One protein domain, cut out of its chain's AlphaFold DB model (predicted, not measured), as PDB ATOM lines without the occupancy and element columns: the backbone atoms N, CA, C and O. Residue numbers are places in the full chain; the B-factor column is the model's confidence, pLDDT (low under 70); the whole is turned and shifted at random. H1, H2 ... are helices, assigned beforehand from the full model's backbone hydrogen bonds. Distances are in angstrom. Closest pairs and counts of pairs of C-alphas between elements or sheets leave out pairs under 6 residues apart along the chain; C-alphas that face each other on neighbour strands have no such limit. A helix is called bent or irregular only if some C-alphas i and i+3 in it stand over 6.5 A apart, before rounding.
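What this domain is: This is residues 79 to 191 of the 243 residues of an uncharacterized protein of Mycobacterium heckeshornense (UniProt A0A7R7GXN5). Look first for the long kinked helix H4: H1 lies along one side of it, H5 folds back from its far end at a steep slant, and H6 folds back again beside H5. Short H2 and H3, with the unnamed residues 108 to 119, gather at the end where H4 begins. The printed part has 113 residues with six named helices, H1 to H6 in chain order, and no named strand: all helix. It is compact, with a radius of gyration of the C-alphas of 14.5 A, yet elongated, spanning 44 by 26 by 21 A.

How they stand to each other: Start at the hub, H4, residues 126 to 148, with a kink of 40 degrees near residue 142; it is irregular, but only just, C-alphas 144 and 147 being 6.6 A apart. Its residues 137 to 145 alone touch H1, residues 79 to 93, at a shallow tilt of 32 degrees, opposite ways; the closest C-alphas, of Ser 82 and Ala 144, are 4.1 A apart. H5, residues 153 to 170, forms a helical hairpin with H4 at a steep tilt of 44 degrees, closest at the C-alphas of Val 147 and Arg 153, 4.5 A. H6, residues 176 to 185, forms another with H5 at a shallow tilt of 19 degrees, closest at the C-alphas of His 164 and Thr 177, 5.7 A. H6 and H4 are apart. H2, residues 103 to 107, touches residues 129 to 133 of H4 alone, closest at the C-alphas of Val 104 and Thr 133, 5.2 A. H3, residues 120 to 123, only just touches H4, only at the corner, with 3 pairs of C-alphas within 8 A; the closest are Leu 122 and Leu 128, 6.4 A. Each O i to N i+4 pair is within hydrogen-bond range in H1, H2, H5 and H6, and 17 of 19 are in H4; H3 is too short for one.

Where its parts are: Find C-alpha 126 at (32.597, 52.448, 25.919); from there H4 runs 33.4 A to C-alpha 148 at (38.627, 43.206, 57.448). H1 begins at C-alpha 79 and is 21.2 A long, H5 is 25.5 A and H6 14.7 A, ending at C-alpha 185 at (48.822, 36.147, 52.058).

The domain as a whole: The C-alphas farthest apart, of Glu 124 and Asn 191, are 45.0 A apart. The printed part has no cut, and the link from H2 to H3 is long. Mean pLDDT of the printed part is 93.9, and residue 191 is the one under 70.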
ATOM      1  N   LEU A  79      47.614  46.502  57.558       95.62
ATOM      2  CA  LEU A  79      47.371  47.941  57.575       95.62
ATOM      3  C   LEU A  79      47.956  48.611  56.327       95.62
ATOM      4  O   LEU A  79      47.260  49.392  55.687       95.62
ATOM      5  N   GLN A  80      49.186  48.257  55.945       95.81
ATOM      6  CA  GLN A  80      49.851  48.738  54.735       95.81
ATOM      7  C   GLN A  80      48.986  48.474  53.500       95.81
ATOM      8  O   GLN A  80      48.736  49.407  52.742       95.81
ATOM      9  N   LEU A  81      48.464  47.253  53.333       96.38
ATOM     10  CA  LEU A  81      47.556  46.920  52.229       96.38
ATOM     11  C   LEU A  81      46.340  47.855  52.193       96.38
ATOM     12  O   LEU A  81      45.996  48.400  51.145       96.38
ATOM     13  N   SER A  82      45.705  48.044  53.352       96.88
ATOM     14  CA  SER A  82      44.490  48.854  53.472       96.88
ATOM     15  C   SER A  82      44.762  50.322  53.136       96.88
ATOM     16  O   SER A  82      43.998  50.945  52.403       96.88
ATOM     17  N   LEU A  83      45.882  50.858  53.631       96.69
ATOM     18  CA  LEU A  83      46.310  52.231  53.380       96.69
ATOM     19  C   LEU A  83      46.692  52.460  51.916       96.69
ATOM     20  O   LEU A  83      46.289  53.477  51.357       96.69
ATOM     21  N   ILE A  84      47.408  51.522  51.283       96.12
ATOM     22  CA  ILE A  84      47.770  51.606  49.859       96.12
ATOM     23  C   ILE A  84      46.509  51.739  49.004       96.12
ATOM     24  O   ILE A  84      46.418  52.652  48.184       96.12
ATOM     25  N   TYR A  85      45.521  50.863  49.205       97.12
ATOM     26  CA  TYR A  85      44.301  50.911  48.402       97.12
ATOM     27  C   TYR A  85      43.419  52.112  48.719       97.12
ATOM     28  O   TYR A  85      42.869  52.709  47.796       97.12
ATOM     29  N   LEU A  86      43.312  52.512  49.988       97.50
ATOM     30  CA  LEU A  86      42.553  53.706  50.349       97.50
ATOM     31  C   LEU A  86      43.165  54.959  49.710       97.50
ATOM     32  O   LEU A  86      42.453  55.748  49.092       97.50
ATOM     33  N   ALA A  87      44.488  55.115  49.808       96.44
ATOM     34  CA  ALA A  87      45.209  56.221  49.189       96.44
ATOM     35  C   ALA A  87      45.100  56.189  47.656       96.44
ATOM     36  O   ALA A  87      44.890  57.237  47.046       96.44
ATOM     37  N   SER A  88      45.176  55.002  47.039       95.31
ATOM     38  CA  SER A  88      44.969  54.816  45.595       95.31
ATOM     39  C   SER A  88      43.596  55.323  45.160       95.31
ATOM     40  O   SER A  88      43.507  56.164  44.269       95.31
ATOM     41  N   VAL A  89      42.524  54.887  45.829       97.06
ATOM     42  CA  VAL A  89      41.153  55.301  45.495       97.06
ATOM     43  C   VAL A  89      40.976  56.811  45.644       97.06
ATOM     44  O   VAL A  89      40.458  57.452  44.731       97.06
ATOM     45  N   LEU A  90      41.447  57.396  46.749       96.62
ATOM     46  CA  LEU A  90      41.365  58.844  46.974       96.62
ATOM     47  C   LEU A  90      42.135  59.631  45.905       96.62
ATOM     48  O   LEU A  90      41.624  60.608  45.363       96.62
ATOM     49  N   SER A  91      43.343  59.181  45.560       95.56
ATOM     50  CA  SER A  91      44.150  59.799  44.507       95.56
ATOM     51  C   SER A  91      43.460  59.724  43.143       95.56
ATOM     52  O   SER A  91      43.449  60.708  42.406       95.56
ATOM     53  N   LYS A  92      42.838  58.585  42.823       95.50
ATOM     54  CA  LYS A  92      42.155  58.361  41.547       95.50
ATOM     55  C   LYS A  92      40.872  59.174  41.417       95.50
ATOM     56  O   LYS A  92      40.661  59.782  40.373       95.50
ATOM     57  N   ILE A  93      40.052  59.236  42.467       94.75
ATOM     58  CA  ILE A  93      38.803  60.017  42.472       94.75
ATOM     59  C   ILE A  93      39.073  61.522  42.335       94.75
ATOM     60  O   ILE A  93      38.266  62.225  41.735       94.75
ATOM     61  N   ASN A  94      40.212  62.009  42.828       94.19
ATOM     62  CA  ASN A  94      40.617  63.407  42.652       94.19
ATOM     63  C   ASN A  94      41.119  63.731  41.230       94.19
ATOM     64  O   ASN A  94      41.298  64.902  40.899       94.19
ATOM     65  N   GLY A  95      41.373  62.722  40.393       88.75
ATOM     66  CA  GLY A  95      41.714  62.904  38.983       88.75
ATOM     67  C   GLY A  95      40.479  63.054  38.091       88.75
ATOM     68  O   GLY A  95      39.346  62.909  38.531       88.75
ATOM     69  N   SER A  96      40.688  63.300  36.799       91.50
ATOM     70  CA  SER A  96      39.604  63.380  35.810       91.50
ATOM     71  C   SER A  96      39.252  61.990  35.246       91.50
ATOM     72  O   SER A  96      38.132  61.502  35.399       91.50
ATOM     73  N   ALA A  97      40.231  61.278  34.686       93.50
ATOM     74  CA  ALA A  97      40.009  60.030  33.940       93.50
ATOM     75  C   ALA A  97      39.199  58.944  34.687       93.50
ATOM     76  O   ALA A  97      38.456  58.180  34.067       93.50
ATOM     77  N   TRP A  98      39.332  58.860  36.011       96.31
ATOM     78  CA  TRP A  98      38.659  57.854  36.833       96.31
ATOM     79  C   TRP A  98      37.178  58.190  37.091       96.31
ATOM     80  O   TRP A  98      36.345  57.368  36.712       96.31
ATOM     81  N   PRO A  99      36.800  59.378  37.618       96.00
ATOM     82  CA  PRO A  99      35.397  59.797  37.699       96.00
ATOM     83  C   PRO A  99      34.656  59.834  36.361       96.00
ATOM     84  O   PRO A  99      33.455  59.582  36.321       96.00
ATOM     85  N   GLN A 100      35.345  60.121  35.251       96.19
ATOM     86  CA  GLN A 100      34.728  60.030  33.922       96.19
ATOM     87  C   GLN A 100      34.599  58.588  33.400       96.19
ATOM     88  O   GLN A 100      34.009  58.371  32.344       96.19
ATOM     89  N   GLY A 101      35.127  57.588  34.113       96.06
ATOM     90  CA  GLY A 101      35.031  56.181  33.726       96.06
ATOM     91  C   GLY A 101      35.842  55.823  32.477       96.06
ATOM     92  O   GLY A 101      35.486  54.891  31.761       96.06
ATOM     93  N   THR A 102      36.906  56.569  32.177       95.94
ATOM     94  CA  THR A 102      37.721  56.394  30.961       95.94
ATOM     95  C   THR A 102      39.129  55.869  31.242       95.94
ATOM     96  O   THR A 102      39.828  55.484  30.305       95.94
ATOM     97  N   ALA A 103      39.552  55.794  32.508       96.06
ATOM     98  CA  ALA A 103      40.920  55.440  32.893       96.06
ATOM     99  C   ALA A 103      41.405  54.095  32.326       96.06
ATOM    100  O   ALA A 103      42.519  54.025  31.808       96.06
ATOM    101  N   VAL A 104      40.580  53.040  32.364       95.50
ATOM    102  CA  VAL A 104      40.976  51.726  31.818       95.50
ATOM    103  C   VAL A 104      41.115  51.772  30.294       95.50
ATOM    104  O   VAL A 104      42.026  51.149  29.756       95.50
ATOM    105  N   SER A 105      40.286  52.560  29.601       94.56
ATOM    106  CA  SER A 105      40.412  52.759  28.149       94.56
ATOM    107  C   SER A 105      41.744  53.414  27.786       94.56
ATOM    108  O   SER A 105      42.421  52.959  26.868       94.56
ATOM    109  N   TYR A 106      42.163  54.439  28.539       93.69
ATOM    110  CA  TYR A 106      43.475  55.060  28.347       93.69
ATOM    111  C   TYR A 106      44.614  54.071  28.596       93.69
ATOM    112  O   TYR A 106      45.518  53.956  27.770       93.69
ATOM    113  N   ALA A 107      44.548  53.324  29.702       93.44
ATOM    114  CA  ALA A 107      45.580  52.360  30.067       93.44
ATOM    115  C   ALA A 107      45.750  51.260  29.005       93.44
ATOM    116  O   ALA A 107      46.871  50.955  28.607       93.44
ATOM    117  N   LEU A 108      44.644  50.718  28.483       93.88
ATOM    118  CA  LEU A 108      44.662  49.668  27.459       93.88
ATOM    119  C   LEU A 108      44.978  50.169  26.040       93.88
ATOM    120  O   LEU A 108      45.006  49.367  25.109       93.88
ATOM    121  N   ARG A 109      45.205  51.474  25.852       92.44
ATOM    122  CA  ARG A 109      45.598  52.077  24.566       92.44
ATOM    123  C   ARG A 109      47.025  52.624  24.577       92.44
ATOM    124  O   ARG A 109      47.481  53.149  23.563       92.44
ATOM    125  N   LEU A 110      47.738  52.479  25.691       92.38
ATOM    126  CA  LEU A 110      49.122  52.912  25.824       92.38
ATOM    127  C   LEU A 110      50.061  51.810  25.310       92.38
ATOM    128  O   LEU A 110      50.432  50.902  26.051       92.38
ATOM    129  N   GLN A 111      50.402  51.868  24.019       88.50
ATOM    130  CA  GLN A 111      51.108  50.783  23.320       88.50
ATOM    131  C   GLN A 111      52.443  50.405  23.970       88.50
ATOM    132  O   GLN A 111      52.741  49.219  24.071       88.50
ATOM    133  N   ASP A 112      53.181  51.383  24.494       89.19
ATOM    134  CA  ASP A 112      54.487  51.161  25.129       89.19
ATOM    135  C   ASP A 112      54.406  50.369  26.445       89.19
ATOM    136  O   ASP A 112      55.404  49.814  26.900       89.19
ATOM    137  N   MET A 113      53.226  50.315  27.070       89.88
ATOM    138  CA  MET A 113      53.003  49.636  28.353       89.88
ATOM    139  C   MET A 113      52.227  48.323  28.210       89.88
ATOM    140  O   MET A 113      52.068  47.608  29.198       89.88
ATOM    141  N   LEU A 114      51.720  47.991  27.021       92.44
ATOM    142  CA  LEU A 114      50.934  46.777  26.807       92.44
ATOM    143  C   LEU A 114      51.839  45.552  26.642       92.44
ATOM    144  O   LEU A 114      52.693  45.507  25.762       92.44
ATOM    145  N   LEU A 115      51.589  44.522  27.450       91.44
ATOM    146  CA  LEU A 115      52.209  43.202  27.297       91.44
ATOM    147  C   LEU A 115      51.397  42.331  26.339       91.44
ATOM    148  O   LEU A 115      51.927  41.762  25.386       91.44
ATOM    149  N   VAL A 116      50.090  42.246  26.589       92.25
ATOM    150  CA  VAL A 116      49.133  41.519  25.755       92.25
ATOM    151  C   VAL A 116      47.979  42.446  25.427       92.25
ATOM    152  O   VAL A 116      47.338  43.014  26.314       92.25
ATOM    153  N   ARG A 117      47.698  42.582  24.131       90.25
ATOM    154  CA  ARG A 117      46.607  43.421  23.647       90.25
ATOM    155  C   ARG A 117      45.261  42.809  24.030       90.25
ATOM    156  O   ARG A 117      44.994  41.640  23.752       90.25
ATOM    157  N   ALA A 118      44.409  43.618  24.653       88.75
ATOM    158  CA  ALA A 118      43.025  43.246  24.906       88.75
ATOM    159  C   ALA A 118      42.249  43.122  23.576       88.75
ATOM    160  O   ALA A 118      42.547  43.861  22.636       88.75
ATOM    161  N   PRO A 119      41.254  42.224  23.476       91.56
ATOM    162  CA  PRO A 119      40.452  42.084  22.264       91.56
ATOM    163  C   PRO A 119      39.771  43.397  21.855       91.56
ATOM    164  O   PRO A 119      39.282  44.133  22.716       91.56
ATOM    165  N   ASP A 120      39.669  43.657  20.550       91.25
ATOM    166  CA  ASP A 120      39.155  44.941  20.056       91.25
ATOM    167  C   ASP A 120      37.712  45.197  20.518       91.25
ATOM    168  O   ASP A 120      37.432  46.270  21.046       91.25
ATOM    169  N   TRP A 121      36.841  44.177  20.502       93.06
ATOM    170  CA  TRP A 121      35.456  44.272  20.997       93.06
ATOM    171  C   TRP A 121      35.345  44.749  22.455       93.06
ATOM    172  O   TRP A 121      34.342  45.354  22.838       93.06
ATOM    173  N   LEU A 122      36.366  44.484  23.276       92.25
ATOM    174  CA  LEU A 122      36.422  44.951  24.655       92.25
ATOM    175  C   LEU A 122      36.818  46.429  24.687       92.25
ATOM    176  O   LEU A 122      36.139  47.233  25.323       92.25
ATOM    177  N   THR A 123      37.895  46.790  23.984       91.38
ATOM    178  CA  THR A 123      38.456  48.154  23.980       91.38
ATOM    179  C   THR A 123      37.626  49.178  23.204       91.38
ATOM    180  O   THR A 123      37.710  50.375  23.493       91.38
ATOM    181  N   GLU A 124      36.828  48.735  22.235       93.12
ATOM    182  CA  GLU A 124      35.945  49.577  21.422       93.12
ATOM    183  C   GLU A 124      34.596  49.837  22.092       93.12
ATOM    184  O   GLU A 124      33.923  50.797  21.730       93.12
ATOM    185  N   SER A 125      34.210  49.039  23.092       96.31
ATOM    186  CA  SER A 125      32.955  49.220  23.821       96.31
ATOM    187  C   SER A 125      33.108  50.240  24.959       96.31
ATOM    188  O   SER A 125      33.737  49.932  25.981       96.31
ATOM    189  N   PRO A 126      32.487  51.436  24.867       94.94
ATOM    190  CA  PRO A 126      32.597  52.448  25.919       94.94
ATOM    191  C   PRO A 126      31.979  51.976  27.238       94.94
ATOM    192  O   PRO A 126      32.495  52.281  28.311       94.94
ATOM    193  N   LEU A 127      30.902  51.187  27.160       96.94
ATOM    194  CA  LEU A 127      30.228  50.628  28.327       96.94
ATOM    195  C   LEU A 127      31.141  49.660  29.089       96.94
ATOM    196  O   LEU A 127      31.265  49.774  30.306       96.94
ATOM    197  N   LEU A 128      31.814  48.739  28.389       96.50
ATOM    198  CA  LEU A 128      32.717  47.782  29.035       96.50
ATOM    199  C   LEU A 128      33.925  48.481  29.667       96.50
ATOM    200  O   LEU A 128      34.306  48.143  30.786       96.50
ATOM    201  N   MET A 129      34.488  49.489  28.995       96.88
ATOM    202  CA  MET A 129      35.584  50.294  29.543       96.88
ATOM    203  C   MET A 129      35.166  51.094  30.784       96.88
ATOM    204  O   MET A 129      35.930  51.189  31.751       96.88
ATOM    205  N   ASN A 130      33.941  51.624  30.790       97.44
ATOM    206  CA  ASN A 130      33.376  52.324  31.938       97.44
ATOM    207  C   ASN A 130      33.165  51.379  33.130       97.44
ATOM    208  O   ASN A 130      33.644  51.664  34.230       97.44
ATOM    209  N   ILE A 131      32.551  50.216  32.888       97.69
ATOM    210  CA  ILE A 131      32.358  49.169  33.901       97.69
ATOM    211  C   ILE A 131      33.704  48.693  34.450       97.69
ATOM    212  O   ILE A 131      33.841  48.545  35.659       97.69
ATOM    213  N   ALA A 132      34.719  48.491  33.606       96.56
ATOM    214  CA  ALA A 132      36.053  48.096  34.061       96.56
ATOM    215  C   ALA A 132      36.726  49.190  34.914       96.56
ATOM    216  O   ALA A 132      37.369  48.890  35.924       96.56
ATOM    217  N   THR A 133      36.547  50.463  34.550       97.31
ATOM    218  CA  THR A 133      37.098  51.604  35.302       97.31
ATOM    219  C   THR A 133      36.478  51.714  36.692       97.31
ATOM    220  O   THR A 133      37.195  51.739  37.692       97.31
ATOM    221  N   TRP A 134      35.151  51.707  36.789       97.62
ATOM    222  CA  TRP A 134      34.476  51.742  38.089       97.62
ATOM    223  C   TRP A 134      34.618  50.432  38.865       97.62
ATOM    224  O   TRP A 134      34.745  50.450  40.087       97.62
ATOM    225  N   GLY A 135      34.656  49.298  38.167       97.56
ATOM    226  CA  GLY A 135      34.856  47.978  38.753       97.56
ATOM    227  C   GLY A 135      36.210  47.854  39.443       97.56
ATOM    228  O   GLY A 135      36.268  47.395  40.581       97.56
ATOM    229  N   SER A 136      37.287  48.328  38.810       97.12
ATOM    230  CA  SER A 136      38.617  48.350  39.436       97.12
ATOM    231  C   SER A 136      38.665  49.253  40.673       97.12
ATOM    232  O   SER A 136      39.146  48.809  41.714       97.12
ATOM    233  N   LEU A 137      38.067  50.453  40.636       97.31
ATOM    234  CA  LEU A 137      37.915  51.295  41.837       97.31
ATOM    235  C   LEU A 137      37.109  50.610  42.944       97.31
ATOM    236  O   LEU A 137      37.478  50.690  44.115       97.31
ATOM    237  N   GLY A 138      36.022  49.926  42.585       97.94
ATOM    238  CA  GLY A 138      35.208  49.162  43.525       97.94
ATOM    239  C   GLY A 138      36.005  48.045  44.196       97.94
ATOM    240  O   GLY A 138      35.938  47.890  45.418       97.94
ATOM    241  N   VAL A 139      36.813  47.309  43.425       98.19
ATOM    242  CA  VAL A 139      37.714  46.277  43.958       98.19
ATOM    243  C   VAL A 139      38.759  46.897  44.887       98.19
ATOM    244  O   VAL A 139      38.916  46.409  46.005       98.19
ATOM    245  N   GLU A 140      39.412  47.993  44.498       97.88
ATOM    246  CA  GLU A 140      40.389  48.690  45.349       97.88
ATOM    247  C   GLU A 140      39.767  49.167  46.668       97.88
ATOM    248  O   GLU A 140      40.291  48.876  47.744       97.88
ATOM    249  N   LEU A 141      38.603  49.816  46.620       98.12
ATOM    250  CA  LEU A 141      37.910  50.273  47.824       98.12
ATOM    251  C   LEU A 141      37.475  49.096  48.711       98.12
ATOM    252  O   LEU A 141      37.581  49.154  49.941       98.12
ATOM    253  N   SER A 142      37.033  47.995  48.098       97.75
ATOM    254  CA  SER A 142      36.693  46.776  48.830       97.75
ATOM    255  C   SER A 142      37.918  46.166  49.524       97.75
ATOM    256  O   SER A 142      37.818  45.747  50.679       97.75
ATOM    257  N   LEU A 143      39.090  46.189  48.882       97.38
ATOM    258  CA  LEU A 143      40.352  45.741  49.472       97.38
ATOM    259  C   LEU A 143      40.813  46.654  50.610       97.38
ATOM    260  O   LEU A 143      41.394  46.161  51.572       97.38
ATOM    261  N   ALA A 144      40.524  47.953  50.540       96.94
ATOM    262  CA  ALA A 144      40.846  48.895  51.608       96.94
ATOM    263  C   ALA A 144      40.004  48.665  52.878       96.94
ATOM    264  O   ALA A 144      40.532  48.707  53.991       96.94
ATOM    265  N   ILE A 145      38.697  48.424  52.723       97.06
ATOM    266  CA  ILE A 145      37.736  48.459  53.840       97.06
ATOM    267  C   ILE A 145      37.155  47.071  54.145       97.06
ATOM    268  O   ILE A 145      37.200  46.596  55.282       97.06
ATOM    269  N   LEU A 146      36.602  46.390  53.140       96.75
ATOM    270  CA  LEU A 146      35.823  45.158  53.325       96.75
ATOM    271  C   LEU A 146      36.699  43.934  53.623       96.75
ATOM    272  O   LEU A 146      36.193  42.950  54.166       96.75
ATOM    273  N   VAL A 147      38.005  43.990  53.341       96.12
ATOM    274  CA  VAL A 147      38.957  42.896  53.622       96.12
ATOM    275  C   VAL A 147      38.988  42.495  55.110       96.12
ATOM    276  O   VAL A 147      39.238  41.334  55.463       96.12
ATOM    277  N   TRP A 148      38.672  43.434  56.004       95.56
ATOM    278  CA  TRP A 148      38.627  43.206  57.448       95.56
ATOM    279  C   TRP A 148      37.430  42.347  57.869       95.56
ATOM    280  O   TRP A 148      37.528  41.588  58.841       95.56
ATOM    281  N   ASN A 149      36.337  42.370  57.101       95.25
ATOM    282  CA  ASN A 149      35.167  41.537  57.348       95.25
ATOM    283  C   ASN A 149      35.454  40.078  56.965       95.25
ATOM    284  O   ASN A 149      35.593  39.739  55.795       95.25
ATOM    285  N   HIS A 150      35.479  39.189  57.959       91.44
ATOM    286  CA  HIS A 150      35.775  37.763  57.784       91.44
ATOM    287  C   HIS A 150      34.883  37.044  56.754       91.44
ATOM    288  O   HIS A 150      35.353  36.092  56.136       91.44
ATOM    289  N   ARG A 151      33.631  37.486  56.551       94.06
ATOM    290  CA  ARG A 151      32.707  36.874  55.575       94.06
ATOM    291  C   ARG A 151      33.007  37.298  54.141       94.06
ATOM    292  O   ARG A 151      32.920  36.484  53.229       94.06
ATOM    293  N   LEU A 152      33.354  38.569  53.948       95.06
ATOM    294  CA  LEU A 152      33.600  39.153  52.625       95.06
ATOM    295  C   LEU A 152      35.055  38.995  52.182       95.06
ATOM    296  O   LEU A 152      35.327  38.942  50.988       95.06
ATOM    297  N   ARG A 153      35.981  38.854  53.134       94.62
ATOM    298  CA  ARG A 153      37.419  38.709  52.897       94.62
ATOM    299  C   ARG A 153      37.792  37.750  51.761       94.62
ATOM    300  O   ARG A 153      38.536  38.196  50.895       94.62
ATOM    301  N   PRO A 154      37.347  36.477  51.717       94.69
ATOM    302  CA  PRO A 154      37.778  35.574  50.647       94.69
ATOM    303  C   PRO A 154      37.349  36.070  49.260       94.69
ATOM    304  O   PRO A 154      38.126  35.971  48.318       94.69
ATOM    305  N   TRP A 155      36.160  36.665  49.149       96.56
ATOM    306  CA  TRP A 155      35.641  37.221  47.899       96.56
ATOM    307  C   TRP A 155      36.400  38.474  47.469       96.56
ATOM    308  O   TRP A 155      36.778  38.598  46.309       96.56
ATOM    309  N   VAL A 156      36.683  39.368  48.416       97.12
ATOM    310  CA  VAL A 156      37.467  40.589  48.186       97.12
ATOM    311  C   VAL A 156      38.897  40.249  47.751       97.12
ATOM    312  O   VAL A 156      39.396  40.808  46.778       97.12
ATOM    313  N   LEU A 157      39.547  39.291  48.421       96.50
ATOM    314  CA  LEU A 157      40.883  38.825  48.038       96.50
ATOM    315  C   LEU A 157      40.872  38.132  46.672       96.50
ATOM    316  O   LEU A 157      41.772  38.374  45.876       96.50
ATOM    317  N   ALA A 158      39.857  37.315  46.370       96.75
ATOM    318  CA  ALA A 158      39.724  36.676  45.062       96.75
ATOM    319  C   ALA A 158      39.545  37.707  43.937       96.75
ATOM    320  O   ALA A 158      40.206  37.603  42.903       96.75
ATOM    321  N   ALA A 159      38.717  38.734  44.154       97.62
ATOM    322  CA  ALA A 159      38.555  39.841  43.215       97.62
ATOM    323  C   ALA A 159      39.873  40.609  43.013       97.62
ATOM    324  O   ALA A 159      40.244  40.905  41.879       97.62
ATOM    325  N   GLY A 160      40.616  40.860  44.097       97.38
ATOM    326  CA  GLY A 160      41.950  41.451  44.037       97.38
ATOM    327  C   GLY A 160      42.938  40.610  43.228       97.38
ATOM    328  O   GLY A 160      43.594  41.136  42.333       97.38
ATOM    329  N   VAL A 161      43.006  39.299  43.482       97.62
ATOM    330  CA  VAL A 161      43.867  38.369  42.730       97.62
ATOM    331  C   VAL A 161      43.517  38.371  41.247       97.62
ATOM    332  O   VAL A 161      44.416  38.480  40.414       97.62
ATOM    333  N   LEU A 162      42.228  38.295  40.909       97.75
ATOM    334  CA  LEU A 162      41.762  38.324  39.524       97.75
ATOM    335  C   LEU A 162      42.160  39.631  38.828       97.75
ATOM    336  O   LEU A 162      42.751  39.594  37.751       97.75
ATOM    337  N   MET A 163      41.877  40.773  39.460       97.00
ATOM    338  CA  MET A 163      42.196  42.093  38.916       97.00
ATOM    339  C   MET A 163      43.702  42.255  38.683       97.00
ATOM    340  O   MET A 163      44.121  42.662  37.603       97.00
ATOM    341  N   HIS A 164      44.527  41.888  39.662       96.94
ATOM    342  CA  HIS A 164      45.984  41.968  39.540       96.94
ATOM    343  C   HIS A 164      46.558  41.000  38.519       96.94
ATOM    344  O   HIS A 164      47.491  41.357  37.813       96.94
ATOM    345  N   THR A 165      45.993  39.799  38.406       96.25
ATOM    346  CA  THR A 165      46.393  38.842  37.367       96.25
ATOM    347  C   THR A 165      46.085  39.401  35.981       96.25
ATOM    348  O   THR A 165      46.928  39.325  35.092       96.25
ATOM    349  N   LEU A 166      44.911  40.016  35.805       94.69
ATOM    350  CA  LEU A 166      44.554  40.686  34.557       94.69
ATOM    351  C   LEU A 166      45.538  41.819  34.241       94.69
ATOM    352  O   LEU A 166      46.051  41.875  33.125       94.69
ATOM    353  N   ILE A 167      45.851  42.675  35.219       94.25
ATOM    354  CA  ILE A 167      46.838  43.755  35.060       94.25
ATOM    355  C   ILE A 167      48.204  43.179  34.670       94.25
ATOM    356  O   ILE A 167      48.763  43.611  33.676       94.25
ATOM    357  N   MET A 168      48.697  42.160  35.376       94.62
ATOM    358  CA  MET A 168      49.999  41.533  35.119       94.62
ATOM    359  C   MET A 168      50.127  40.924  33.718       94.62
ATOM    360  O   MET A 168      51.227  40.870  33.178       94.62
ATOM    361  N   ILE A 169      49.025  40.454  33.128       94.06
ATOM    362  CA  ILE A 169      49.019  39.902  31.765       94.06
ATOM    363  C   ILE A 169      48.906  41.012  30.712       94.06
ATOM    364  O   ILE A 169      49.446  40.878  29.620       94.06
ATOM    365  N   THR A 170      48.189  42.095  31.016       93.06
ATOM    366  CA  THR A 170      47.835  43.130  30.028       93.06
ATOM    367  C   THR A 170      48.795  44.313  30.016       93.06
ATOM    368  O   THR A 170      49.146  44.781  28.938       93.06
ATOM    369  N   ILE A 171      49.242  44.781  31.181       92.69
ATOM    370  CA  ILE A 171      49.998  46.024  31.363       92.69
ATOM    371  C   ILE A 171      51.297  45.742  32.133       92.69
ATOM    372  O   ILE A 171      51.307  45.078  33.171       92.69
ATOM    373  N   ALA A 172      52.408  46.302  31.659       90.62
ATOM    374  CA  ALA A 172      53.721  46.207  32.286       90.62
ATOM    375  C   ALA A 172      53.826  47.107  33.537       90.62
ATOM    376  O   ALA A 172      54.307  48.234  33.472       90.62
ATOM    377  N   VAL A 173      53.393  46.604  34.702       85.38
ATOM    378  CA  VAL A 173      53.431  47.336  35.996       85.38
ATOM    379  C   VAL A 173      54.588  46.875  36.910       85.38
ATOM    380  O   VAL A 173      54.689  47.263  38.074       85.38
ATOM    381  N   GLY A 174      55.499  46.043  36.395       84.75
ATOM    382  CA  GLY A 174      56.681  45.579  37.129       84.75
ATOM    383  C   GLY A 174      56.342  44.684  38.328       84.75
ATOM    384  O   GLY A 174      55.520  43.772  38.229       84.75
ATOM    385  N   PHE A 175      56.984  44.930  39.475       85.88
ATOM    386  CA  PHE A 175      56.876  44.077  40.670       85.88
ATOM    387  C   PHE A 175      55.621  44.315  41.515       85.88
ATOM    388  O   PHE A 175      55.380  43.568  42.465       85.88
ATOM    389  N   PHE A 176      54.807  45.319  41.177       90.25
ATOM    390  CA  PHE A 176      53.653  45.707  41.987       90.25
ATOM    391  C   PHE A 176      52.690  44.541  42.231       90.25
ATOM    392  O   PHE A 176      52.365  44.252  43.378       90.25
ATOM    393  N   THR A 177      52.294  43.806  41.186       92.56
ATOM    394  CA  THR A 177      51.370  42.668  41.327       92.56
ATOM    395  C   THR A 177      51.900  41.596  42.280       92.56
ATOM    396  O   THR A 177      51.161  41.110  43.138       92.56
ATOM    397  N   LEU A 178      53.184  41.244  42.168       92.12
ATOM    398  CA  LEU A 178      53.792  40.218  43.014       92.12
ATOM    399  C   LEU A 178      53.842  40.660  44.481       92.12
ATOM    400  O   LEU A 178      53.503  39.865  45.358       92.12
ATOM    401  N   ALA A 179      54.183  41.923  44.740       92.81
ATOM    402  CA  ALA A 179      54.149  42.494  46.084       92.81
ATOM    403  C   ALA A 179      52.724  42.456  46.672       92.81
ATOM    404  O   ALA A 179      52.496  41.949  47.771       92.81
ATOM    405  N   MET A 180      51.708  42.856  45.896       95.19
ATOM    406  CA  MET A 180      50.318  42.805  46.367       95.19
ATOM    407  C   MET A 180      49.855  41.378  46.690       95.19
ATOM    408  O   MET A 180      49.134  41.180  47.671       95.19
ATOM    409  N   PHE A 181      50.295  40.369  45.932       95.06
ATOM    410  CA  PHE A 181      50.015  38.968  46.257       95.06
ATOM    411  C   PHE A 181      50.639  38.537  47.585       95.06
ATOM    412  O   PHE A 181      49.983  37.832  48.356       95.06
ATOM    413  N   VAL A 182      51.855  38.992  47.900       92.44
ATOM    414  CA  VAL A 182      52.476  38.750  49.212       92.44
ATOM    415  C   VAL A 182      51.635  39.375  50.328       92.44
ATOM    416  O   VAL A 182      51.328  38.696  51.313       92.44
ATOM    417  N   LEU A 183      51.160  40.612  50.161       93.88
ATOM    418  CA  LEU A 183      50.271  41.241  51.145       93.88
ATOM    419  C   LEU A 183      48.922  40.522  51.291       93.88
ATOM    420  O   LEU A 183      48.380  40.455  52.397       93.88
ATOM    421  N   TYR A 184      48.376  39.935  50.223       94.62
ATOM    422  CA  TYR A 184      47.149  39.132  50.316       94.62
ATOM    423  C   TYR A 184      47.329  37.897  51.197       94.62
ATOM    424  O   TYR A 184      46.418  37.551  51.961       94.62
ATOM    425  N   LEU A 185      48.511  37.272  51.173       91.25
ATOM    426  CA  LEU A 185      48.822  36.147  52.058       91.25
ATOM    427  C   LEU A 185      48.745  36.537  53.540       91.25
ATOM    428  O   LEU A 185      48.350  35.708  54.360       91.25
ATOM    429  N   ALA A 186      49.013  37.799  53.895       90.75
ATOM    430  CA  ALA A 186      48.892  38.277  55.273       90.75
ATOM    431  C   ALA A 186      47.443  38.254  55.805       90.75
ATOM    432  O   ALA A 186      47.234  38.276  57.022       90.75
ATOM    433  N   PHE A 187      46.431  38.188  54.933       90.19
ATOM    434  CA  PHE A 187      45.015  38.088  55.312       90.19
ATOM    435  C   PHE A 187      44.472  36.651  55.339       90.19
ATOM    436  O   PHE A 187      43.349  36.434  55.824       90.19
ATOM    437  N   VAL A 188      45.252  35.673  54.866       86.88
ATOM    438  CA  VAL A 188      44.856  34.261  54.835       86.88
ATOM    439  C   VAL A 188      44.777  33.707  56.266       86.88
ATOM    440  O   VAL A 188      45.728  33.842  57.038       86.88
ATOM    441  N   PRO A 189      43.654  33.071  56.661       81.12
ATOM    442  CA  PRO A 189      43.509  32.520  58.001       81.12
ATOM    443  C   PRO A 189      44.557  31.435  58.305       81.12
ATOM    444  O   PRO A 189      44.800  30.560  57.468       81.12
ATOM    445  N   PRO A 190      45.110  31.397  59.530       71.69
ATOM    446  CA  PRO A 190      46.106  30.398  59.915       71.69
ATOM    447  C   PRO A 190      45.568  28.963  59.852       71.69
ATOM    448  O   PRO A 190      46.339  28.045  59.593       71.69
ATOM    449  N   ASN A 191      44.256  28.756  60.021       69.81
ATOM    450  CA  ASN A 191      43.626  27.438  59.895       69.81
ATOM    451  C   ASN A 191      43.834  26.845  58.492       69.81
ATOM    452  O   ASN A 191      44.142  25.664  58.363       69.81
TER     453      ASN A 191